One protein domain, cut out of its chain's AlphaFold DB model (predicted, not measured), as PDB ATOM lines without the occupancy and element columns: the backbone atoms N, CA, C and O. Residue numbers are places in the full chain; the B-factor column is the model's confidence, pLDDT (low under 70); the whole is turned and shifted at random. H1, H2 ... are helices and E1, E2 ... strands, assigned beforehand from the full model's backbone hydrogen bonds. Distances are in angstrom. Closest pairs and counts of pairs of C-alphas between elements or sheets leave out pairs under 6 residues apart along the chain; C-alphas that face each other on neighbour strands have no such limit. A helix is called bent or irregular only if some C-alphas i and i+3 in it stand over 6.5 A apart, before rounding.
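Overview. This is residues 2 to 65 of the 111 residues of an uncharacterized protein of Bacteroidetes bacterium ADurb.Bin028 (UniProt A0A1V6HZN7). A narrow ribbon of two strands, E1 and E2, and one long helix, H1, spread from a tight turn at residues 14 to 16 as a V. A long stretch without a named element, residues 37 to 54, leads from the far end of H1 back to the start of E2. The printed part has 64 residues, with E1, H1 and E2 in that order along the chain; the sheet order is E1 - E2, antiparallel. The class is mixed, helices and strands, with 30 residues, under half, in named elements. The whole is loose, with a radius of gyration of the C-alphas of 14.3 A, and flat, spanning 44 by 30 by 16 A.

Along the chain. E1 is residues 9 to 13, 13.0 A from first to last C-alpha, beginning at C-alpha 9 (-21.713, 44.677, -50.548). E2 is residues 55 to 59, 13.7 A long, ending at C-alpha 59 (-23.830, 49.108, -49.693). H1 is residues 17 to 36, 29.1 A long, beginning at C-alpha 17 (-2.299, 41.845, -55.608).

Arrangement. E1 and E2 are antiparallel neighbours, at 163 degrees between their directions. C-alphas 11 and 57 face each other at 5.2 A. Within hydrogen-bond range are N 11 and O 57, 2.9 A, and N 57 and O 11, 3.0 A. The link from E1 to H1 is tight, with 3 residues. Along E1 the C-alpha x runs from -21.713 to -10.396; along H1 it runs from -2.299 to -19.659. In H1 every O i to N i+4 pair is within hydrogen-bond range, and H1 is not bent.

Size, cuts and confidence. The two C-alphas farthest apart, those of Glu 2 and Gly 50, are 43.7 A apart. The printed part has no cut. The link from H1 to E2 is long, with 18 residues. The mean pLDDT of the printed part is 86.9; residues 48 to 50 and 62 are under 70.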
ATOM      1  N   GLU A   2     -37.605  36.996 -34.752       74.00
ATOM      2  CA  GLU A   2     -37.185  36.573 -36.089       74.00
ATOM      3  C   GLU A   2     -35.835  37.222 -36.430       74.00
ATOM      4  O   GLU A   2     -35.633  38.408 -36.166       74.00
ATOM      5  N   ARG A   3     -34.890  36.446 -36.977       76.38
ATOM      6  CA  ARG A   3     -33.594  36.980 -37.417       76.38
ATOM      7  C   ARG A   3     -33.764  37.633 -38.783       76.38
ATOM      8  O   ARG A   3     -34.162  36.960 -39.730       76.38
ATOM      9  N   LYS A   4     -33.422  38.917 -38.896       81.50
ATOM     10  CA  LYS A   4     -33.366  39.610 -40.189       81.50
ATOM     11  C   LYS A   4     -32.003  39.369 -40.838       81.50
ATOM     12  O   LYS A   4     -30.970  39.559 -40.200       81.50
ATOM     13  N   TYR A   5     -32.008  38.965 -42.105       83.56
ATOM     14  CA  TYR A   5     -30.801  38.791 -42.911       83.56
ATOM     15  C   TYR A   5     -30.670  39.957 -43.883       83.56
ATOM     16  O   TYR A   5     -31.661  40.362 -44.484       83.56
ATOM     17  N   GLN A   6     -29.453  40.473 -44.042       85.12
ATOM     18  CA  GLN A   6     -29.180  41.627 -44.891       85.12
ATOM     19  C   GLN A   6     -28.165  41.279 -45.975       85.12
ATOM     20  O   GLN A   6     -27.235  40.501 -45.752       85.12
ATOM     21  N   LYS A   7     -28.325  41.896 -47.148       89.44
ATOM     22  CA  LYS A   7     -27.284  41.915 -48.175       89.44
ATOM     23  C   LYS A   7     -26.306  43.044 -47.849       89.44
ATOM     24  O   LYS A   7     -26.722  44.195 -47.754       89.44
ATOM     25  N   LEU A   8     -25.025  42.705 -47.725       91.56
ATOM     26  CA  LEU A   8     -23.920  43.652 -47.589       91.56
ATOM     27  C   LEU A   8     -22.996  43.506 -48.798       91.56
ATOM     28  O   LEU A   8     -22.511  42.408 -49.074       91.56
ATOM     29  N   VAL A   9     -22.746  44.603 -49.508       93.50
ATOM     30  CA  VAL A   9     -21.713  44.677 -50.548       93.50
ATOM     31  C   VAL A   9     -20.553  45.494 -50.001       93.50
ATOM     32  O   VAL A   9     -20.752  46.611 -49.530       93.50
ATOM     33  N   ILE A  10     -19.349  44.925 -50.046       94.06
ATOM     34  CA  ILE A  10     -18.109  45.594 -49.646       94.06
ATOM     35  C   ILE A  10     -17.271  45.794 -50.902       94.06
ATOM     36  O   ILE A  10     -16.918  44.818 -51.566       94.06
ATOM     37  N   THR A  11     -16.919  47.041 -51.195       94.44
ATOM     38  CA  THR A  11     -16.008  47.374 -52.291       94.44
ATOM     39  C   THR A  11     -14.681  47.842 -51.713       94.44
ATOM     40  O   THR A  11     -14.640  48.747 -50.880       94.44
ATOM     41  N   LEU A  12     -13.594  47.205 -52.154       93.44
ATOM     42  CA  LEU A  12     -12.221  47.557 -51.798       93.44
ATOM     43  C   LEU A  12     -11.481  47.996 -53.064       93.44
ATOM     44  O   LEU A  12     -11.166  47.171 -53.921       93.44
ATOM     45  N   GLU A  13     -11.196  49.288 -53.182       93.00
ATOM     46  CA  GLU A  13     -10.396  49.842 -54.277       93.00
ATOM     47  C   GLU A  13      -8.952  50.079 -53.827       93.00
ATOM     48  O   GLU A  13      -8.693  50.246 -52.638       93.00
ATOM     49  N   ASN A  14      -8.012  50.159 -54.778       91.62
ATOM     50  CA  ASN A  14      -6.585  50.388 -54.505       91.62
ATOM     51  C   ASN A  14      -5.948  49.316 -53.594       91.62
ATOM     52  O   ASN A  14      -5.225  49.621 -52.646       91.62
ATOM     53  N   VAL A  15      -6.236  48.045 -53.883       90.44
ATOM     54  CA  VAL A  15      -5.696  46.890 -53.153       90.44
ATOM     55  C   VAL A  15      -4.577  46.244 -53.968       90.44
ATOM     56  O   VAL A  15      -4.773  45.911 -55.139       90.44
ATOM     57  N   GLY A  16      -3.408  46.043 -53.355       89.75
ATOM     58  CA  GLY A  16      -2.299  45.321 -53.975       89.75
ATOM     59  C   GLY A  16      -2.648  43.854 -54.248       89.75
ATOM     60  O   GLY A  16      -3.496  43.262 -53.584       89.75
ATOM     61  N   GLN A  17      -1.981  43.226 -55.218       91.50
ATOM     62  CA  GLN A  17      -2.299  41.845 -55.608       91.50
ATOM     63  C   GLN A  17      -2.153  40.846 -54.445       91.50
ATOM     64  O   GLN A  17      -2.999  39.966 -54.282       91.50
ATOM     65  N   ALA A  18      -1.098  40.979 -53.635       90.19
ATOM     66  CA  ALA A  18      -0.871  40.115 -52.477       90.19
ATOM     67  C   ALA A  18      -1.986  40.269 -51.431       90.19
ATOM     68  O   ALA A  18      -2.538  39.269 -50.966       90.19
ATOM     69  N   ASP A  19      -2.372  41.511 -51.141       91.12
ATOM     70  CA  ASP A  19      -3.437  41.834 -50.191       91.12
ATOM     71  C   ASP A  19      -4.791  41.317 -50.681       91.12
ATOM     72  O   ASP A  19      -5.529  40.689 -49.924       91.12
ATOM     73  N   ALA A  20      -5.090  41.488 -51.972       92.19
ATOM     74  CA  ALA A  20      -6.311  40.976 -52.586       92.19
ATOM     75  C   ALA A  20      -6.405  39.447 -52.453       92.19
ATOM     76  O   ALA A  20      -7.447  38.915 -52.070       92.19
ATOM     77  N   ILE A  21      -5.306  38.727 -52.708       93.25
ATOM     78  CA  ILE A  21      -5.251  37.268 -52.542       93.25
ATOM     79  C   ILE A  21      -5.471  36.876 -51.075       93.25
ATOM     80  O   ILE A  21      -6.224  35.934 -50.805       93.25
ATOM     81  N   ALA A  22      -4.831  37.572 -50.134       92.00
ATOM     82  CA  ALA A  22      -4.971  37.301 -48.707       92.00
ATOM     83  C   ALA A  22      -6.418  37.514 -48.228       92.00
ATOM     84  O   ALA A  22      -6.990  36.619 -47.602       92.00
ATOM     85  N   LEU A  23      -7.039  38.636 -48.603       93.62
ATOM     86  CA  LEU A  23      -8.434  38.953 -48.287       93.62
ATOM     87  C   LEU A  23      -9.402  37.915 -48.869       93.62
ATOM     88  O   LEU A  23     -10.255  37.403 -48.148       93.62
ATOM     89  N   ILE A  24      -9.240  37.525 -50.139       94.62
ATOM     90  CA  ILE A  24     -10.077  36.489 -50.771       94.62
ATOM     91  C   ILE A  24      -9.977  35.160 -50.013       94.62
ATOM     92  O   ILE A  24     -10.992  34.498 -49.781       94.62
ATOM     93  N   LYS A  25      -8.766  34.746 -49.620       95.12
ATOM     94  CA  LYS A  25      -8.573  33.511 -48.845       95.12
ATOM     95  C   LYS A  25      -9.217  33.600 -47.464       95.12
ATOM     96  O   LYS A  25      -9.838  32.630 -47.038       95.12
ATOM     97  N   MET A  26      -9.101  34.750 -46.803       95.44
ATOM     98  CA  MET A  26      -9.746  34.998 -45.517       95.44
ATOM     99  C   MET A  26     -11.273  34.881 -45.633       95.44
ATOM    100  O   MET A  26     -11.871  34.121 -44.876       95.44
ATOM    101  N   PHE A  27     -11.900  35.537 -46.616       95.12
ATOM    102  CA  PHE A  27     -13.353  35.468 -46.810       95.12
ATOM    103  C   PHE A  27     -13.849  34.056 -47.145       95.12
ATOM    104  O   PHE A  27     -14.842  33.610 -46.578       95.12
ATOM    105  N   LYS A  28     -13.133  33.304 -47.992       95.94
ATOM    106  CA  LYS A  28     -13.466  31.893 -48.271       95.94
ATOM    107  C   LYS A  28     -13.366  31.008 -47.030       95.94
ATOM    108  O   LYS A  28     -14.146  30.076 -46.859       95.94
ATOM    109  N   TYR A  29     -12.398  31.279 -46.158       95.31
ATOM    110  CA  TYR A  29     -12.280  30.552 -44.901       95.31
ATOM    111  C   TYR A  29     -13.415  30.912 -43.929       95.31
ATOM    112  O   TYR A  29     -13.989  30.014 -43.319       95.31
ATOM    113  N   MET A  30     -13.805  32.188 -43.848       93.88
ATOM    114  CA  MET A  30     -14.986  32.618 -43.086       93.88
ATOM    115  C   MET A  30     -16.274  31.951 -43.596       93.88
ATOM    116  O   MET A  30     -17.061  31.459 -42.790       93.88
ATOM    117  N   GLU A  31     -16.465  31.860 -44.916       95.06
ATOM    118  CA  GLU A  31     -17.579  31.121 -45.533       95.06
ATOM    119  C   GLU A  31     -17.577  29.645 -45.105       95.06
ATOM    120  O   GLU A  31     -18.599  29.117 -44.664       95.06
ATOM    121  N   HIS A  32     -16.418  28.981 -45.174       95.81
ATOM    122  CA  HIS A  32     -16.280  27.600 -44.717       95.81
ATOM    123  C   HIS A  32     -16.671  27.438 -43.240       95.81
ATOM    124  O   HIS A  32     -17.449  26.539 -42.920       95.81
ATOM    125  N   LEU A  33     -16.178  28.313 -42.357       93.50
ATOM    126  CA  LEU A  33     -16.500  28.303 -40.926       93.50
ATOM    127  C   LEU A  33     -18.002  28.474 -40.664       93.50
ATOM    128  O   LEU A  33     -18.563  27.734 -39.850       93.50
ATOM    129  N   GLY A  34     -18.656  29.389 -41.387       90.19
ATOM    130  CA  GLY A  34     -20.104  29.592 -41.322       90.19
ATOM    131  C   GLY A  34     -20.891  28.344 -41.728       90.19
ATOM    132  O   GLY A  34     -21.840  27.968 -41.044       90.19
ATOM    133  N   ASN A  35     -20.447  27.644 -42.776       94.88
ATOM    134  CA  ASN A  35     -21.092  26.418 -43.256       94.88
ATOM    135  C   ASN A  35     -20.969  25.236 -42.281       94.88
ATOM    136  O   ASN A  35     -21.872  24.403 -42.219       94.88
ATOM    137  N   ILE A  36     -19.873  25.144 -41.519       95.94
ATOM    138  CA  ILE A  36     -19.659  24.054 -40.549       95.94
ATOM    139  C   ILE A  36     -20.090  24.407 -39.118       95.94
ATOM    140  O   ILE A  36     -19.960  23.574 -38.223       95.94
ATOM    141  N   GLY A  37     -20.558  25.636 -38.876       92.00
ATOM    142  CA  GLY A  37     -20.939  26.102 -37.541       92.00
ATOM    143  C   GLY A  37     -19.760  26.190 -36.568       92.00
ATOM    144  O   GLY A  37     -19.878  25.784 -35.412       92.00
ATOM    145  N   SER A  38     -18.604  26.686 -37.022       87.31
ATOM    146  CA  SER A  38     -17.410  26.850 -36.182       87.31
ATOM    147  C   SER A  38     -16.981  28.310 -36.083       87.31
ATOM    148  O   SER A  38     -17.147  29.078 -37.023       87.31
ATOM    149  N   SER A  39     -16.378  28.684 -34.953       83.94
ATOM    150  CA  SER A  39     -15.813  30.020 -34.726       83.94
ATOM    151  C   SER A  39     -14.298  29.938 -34.526       83.94
ATOM    152  O   SER A  39     -13.805  29.137 -33.722       83.94
ATOM    153  N   ARG A  40     -13.542  30.735 -35.289       85.00
ATOM    154  CA  ARG A  40     -12.077  30.858 -35.226       85.00
ATOM    155  C   ARG A  40     -11.677  32.304 -35.482       85.00
ATOM    156  O   ARG A  40     -12.303  32.978 -36.296       85.00
ATOM    157  N   TRP A  41     -10.585  32.738 -34.857       83.25
ATOM    158  CA  TRP A  41      -9.941  33.999 -35.213       83.25
ATOM    159  C   TRP A  41      -9.485  33.958 -36.674       83.25
ATOM    160  O   TRP A  41      -8.728  33.069 -37.068       83.25
ATOM    161  N   CYS A  42      -9.969  34.914 -37.463       82.56
ATOM    162  CA  CYS A  42      -9.561  35.144 -38.842       82.56
ATOM    163  C   CYS A  42      -9.017  36.567 -38.921       82.56
ATOM    164  O   CYS A  42      -9.759  37.513 -38.668       82.56
ATOM    165  N   SER A  43      -7.735  36.707 -39.252       83.38
ATOM    166  CA  SER A  43      -7.046  37.995 -39.190       83.38
ATOM    167  C   SER A  43      -6.373  38.314 -40.518       83.38
ATOM    168  O   SER A  43      -5.733  37.455 -41.127       83.38
ATOM    169  N   PHE A  44      -6.490  39.572 -40.931       85.31
ATOM    170  CA  PHE A  44      -5.690  40.193 -41.977       85.31
ATOM    171  C   PHE A  44      -4.945  41.369 -41.340       85.31
ATOM    172  O   PHE A  44      -5.566  42.212 -40.692       85.31
ATOM    173  N   PHE A  45      -3.624  41.414 -41.490       82.81
ATOM    174  CA  PHE A  45      -2.806  42.481 -40.919       82.81
ATOM    175  C   PHE A  45      -2.757  43.654 -41.896       82.81
ATOM    176  O   PHE A  45      -2.042  43.615 -42.894       82.81
ATOM    177  N   ALA A  46      -3.560  44.679 -41.611       80.12
ATOM    178  CA  ALA A  46      -3.597  45.911 -42.386       80.12
ATOM    179  C   ALA A  46      -2.379  46.777 -42.045       80.12
ATOM    180  O   ALA A  46      -2.392  47.541 -41.081       80.12
ATOM    181  N   ASP A  47      -1.321  46.631 -42.835       76.75
ATOM    182  CA  ASP A  47      -0.104  47.416 -42.678       76.75
ATOM    183  C   ASP A  47      -0.253  48.809 -43.321       76.75
ATOM    184  O   ASP A  47      -0.169  48.974 -44.542       76.75
ATOM    185  N   GLY A  48      -0.538  49.808 -42.479       65.00
ATOM    186  CA  GLY A  48      -0.837  51.183 -42.894       65.00
ATOM    187  C   GLY A  48       0.388  52.049 -43.214       65.00
ATOM    188  O   GLY A  48       0.242  53.087 -43.874       65.00
ATOM    189  N   ASP A  49       1.587  51.647 -42.780       65.12
ATOM    190  CA  ASP A  49       2.832  52.311 -43.189       65.12
ATOM    191  C   ASP A  49       3.380  51.754 -44.522       65.12
ATOM    192  O   ASP A  49       4.088  52.469 -45.243       65.12
ATOM    193  N   GLY A  50       2.912  50.566 -44.921       65.31
ATOM    194  CA  GLY A  50       3.193  49.895 -46.188       65.31
ATOM    195  C   GLY A  50       2.229  50.188 -47.354       65.31
ATOM    196  O   GLY A  50       1.726  51.299 -47.555       65.31
ATOM    197  N   ALA A  51       2.034  49.170 -48.203       72.81
ATOM    198  CA  ALA A  51       1.320  49.246 -49.485       72.81
ATOM    199  C   ALA A  51      -0.215  49.176 -49.372       72.81
ATOM    200  O   ALA A  51      -0.918  49.483 -50.339       72.81
ATOM    201  N   PHE A  52      -0.751  48.796 -48.210       83.69
ATOM    202  CA  PHE A  52      -2.182  48.574 -48.040       83.69
ATOM    203  C   PHE A  52      -2.910  49.882 -47.692       83.69
ATOM    204  O   PHE A  52      -3.096  50.235 -46.529       83.69
ATOM    205  N   ARG A  53      -3.334  50.621 -48.727       85.75
ATOM    206  CA  ARG A  53      -4.114  51.871 -48.604       85.75
ATOM    207  C   ARG A  53      -5.431  51.799 -49.380       85.75
ATOM    208  O   ARG A  53      -5.605  52.548 -50.351       85.75
ATOM    209  N   PRO A  54      -6.343  50.888 -49.005       88.94
ATOM    210  CA  PRO A  54      -7.577  50.716 -49.743       88.94
ATOM    211  C   PRO A  54      -8.530  51.895 -49.536       88.94
ATOM    212  O   PRO A  54      -8.550  52.523 -48.475       88.94
ATOM    213  N   LYS A  55      -9.389  52.147 -50.524       89.81
ATOM    214  CA  LYS A  55     -10.645  52.875 -50.301       89.81
ATOM    215  C   LYS A  55     -11.747  51.848 -50.094       89.81
ATOM    216  O   LYS A  55     -11.915  50.961 -50.928       89.81
ATOM    217  N   VAL A  56     -12.460  51.956 -48.977       92.00
ATOM    218  CA  VAL A  56     -13.514  51.011 -48.596       92.00
ATOM    219  C   VAL A  56     -14.863  51.704 -48.690       92.00
ATOM    220  O   VAL A  56     -15.048  52.766 -48.096       92.00
ATOM    221  N   SER A  57     -15.803  51.104 -49.415       92.81
ATOM    222  CA  SER A  57     -17.201  51.534 -49.444       92.81
ATOM    223  C   SER A  57     -18.140  50.356 -49.199       92.81
ATOM    224  O   SER A  57     -17.778  49.191 -49.396       92.81
ATOM    225  N   PHE A  58     -19.342  50.671 -48.722       92.19
ATOM    226  CA  PHE A  58     -20.330  49.691 -48.292       92.19
ATOM    227  C   PHE A  58     -21.693  50.028 -48.888       92.19
ATOM    228  O   PHE A  58     -22.100  51.188 -48.868       92.19
ATOM    229  N   GLU A  59     -22.412  49.009 -49.347       91.56
ATOM    230  CA  GLU A  59     -23.830  49.108 -49.693       91.56
ATOM    231  C   GLU A  59     -24.611  48.125 -48.818       91.56
ATOM    232  O   GLU A  59     -24.330  46.921 -48.804       91.56
ATOM    233  N   TYR A  60     -25.578  48.643 -48.071       86.88
ATOM    234  CA  TYR A  60     -26.449  47.888 -47.175       86.88
ATOM    235  C   TYR A  60     -27.807  48.601 -47.053       86.88
ATOM    236  O   TYR A  60     -27.889  49.800 -47.328       86.88
ATOM    237  N   PRO A  61     -28.888  47.891 -46.690       77.69
ATOM    238  CA  PRO A  61     -30.200  48.509 -46.492       77.69
ATOM    239  C   PRO A  61     -30.185  49.523 -45.335       77.69
ATOM    240  O   PRO A  61     -29.529  49.279 -44.327       77.69
ATOM    241  N   GLU A  62     -30.933  50.629 -45.465       68.25
ATOM    242  CA  GLU A  62     -30.904  51.786 -44.539       68.25
ATOM    243  C   GLU A  62     -31.239  51.448 -43.069       68.25
ATOM    244  O   GLU A  62     -30.853  52.183 -42.166       68.25
ATOM    245  N   GLU A  63     -31.903  50.322 -42.797       74.81
ATOM    246  CA  GLU A  63     -32.328  49.910 -41.452       74.81
ATOM    247  C   GLU A  63     -31.277  49.052 -40.714       74.81
ATOM    248  O   GLU A  63     -31.552  47.912 -40.318       74.81
ATOM    249  N   LEU A  64     -30.058  49.562 -40.517       78.00
ATOM    250  CA  LEU A  64     -29.146  48.973 -39.528       78.00
ATOM    251  C   LEU A  64     -29.350  49.652 -38.164       78.00
ATOM    252  O   LEU A  64     -29.373  50.881 -38.103       78.00
ATOM    253  N   PRO A  65     -29.500  48.891 -37.061       73.94
ATOM    254  CA  PRO A  65     -29.603  49.486 -35.734       73.94
ATOM    255  C   PRO A  65     -28.309  50.232 -35.392       73.94
ATOM    256  O   PRO A  65     -27.215  49.747 -35.690       73.94
TER     257      PRO A  65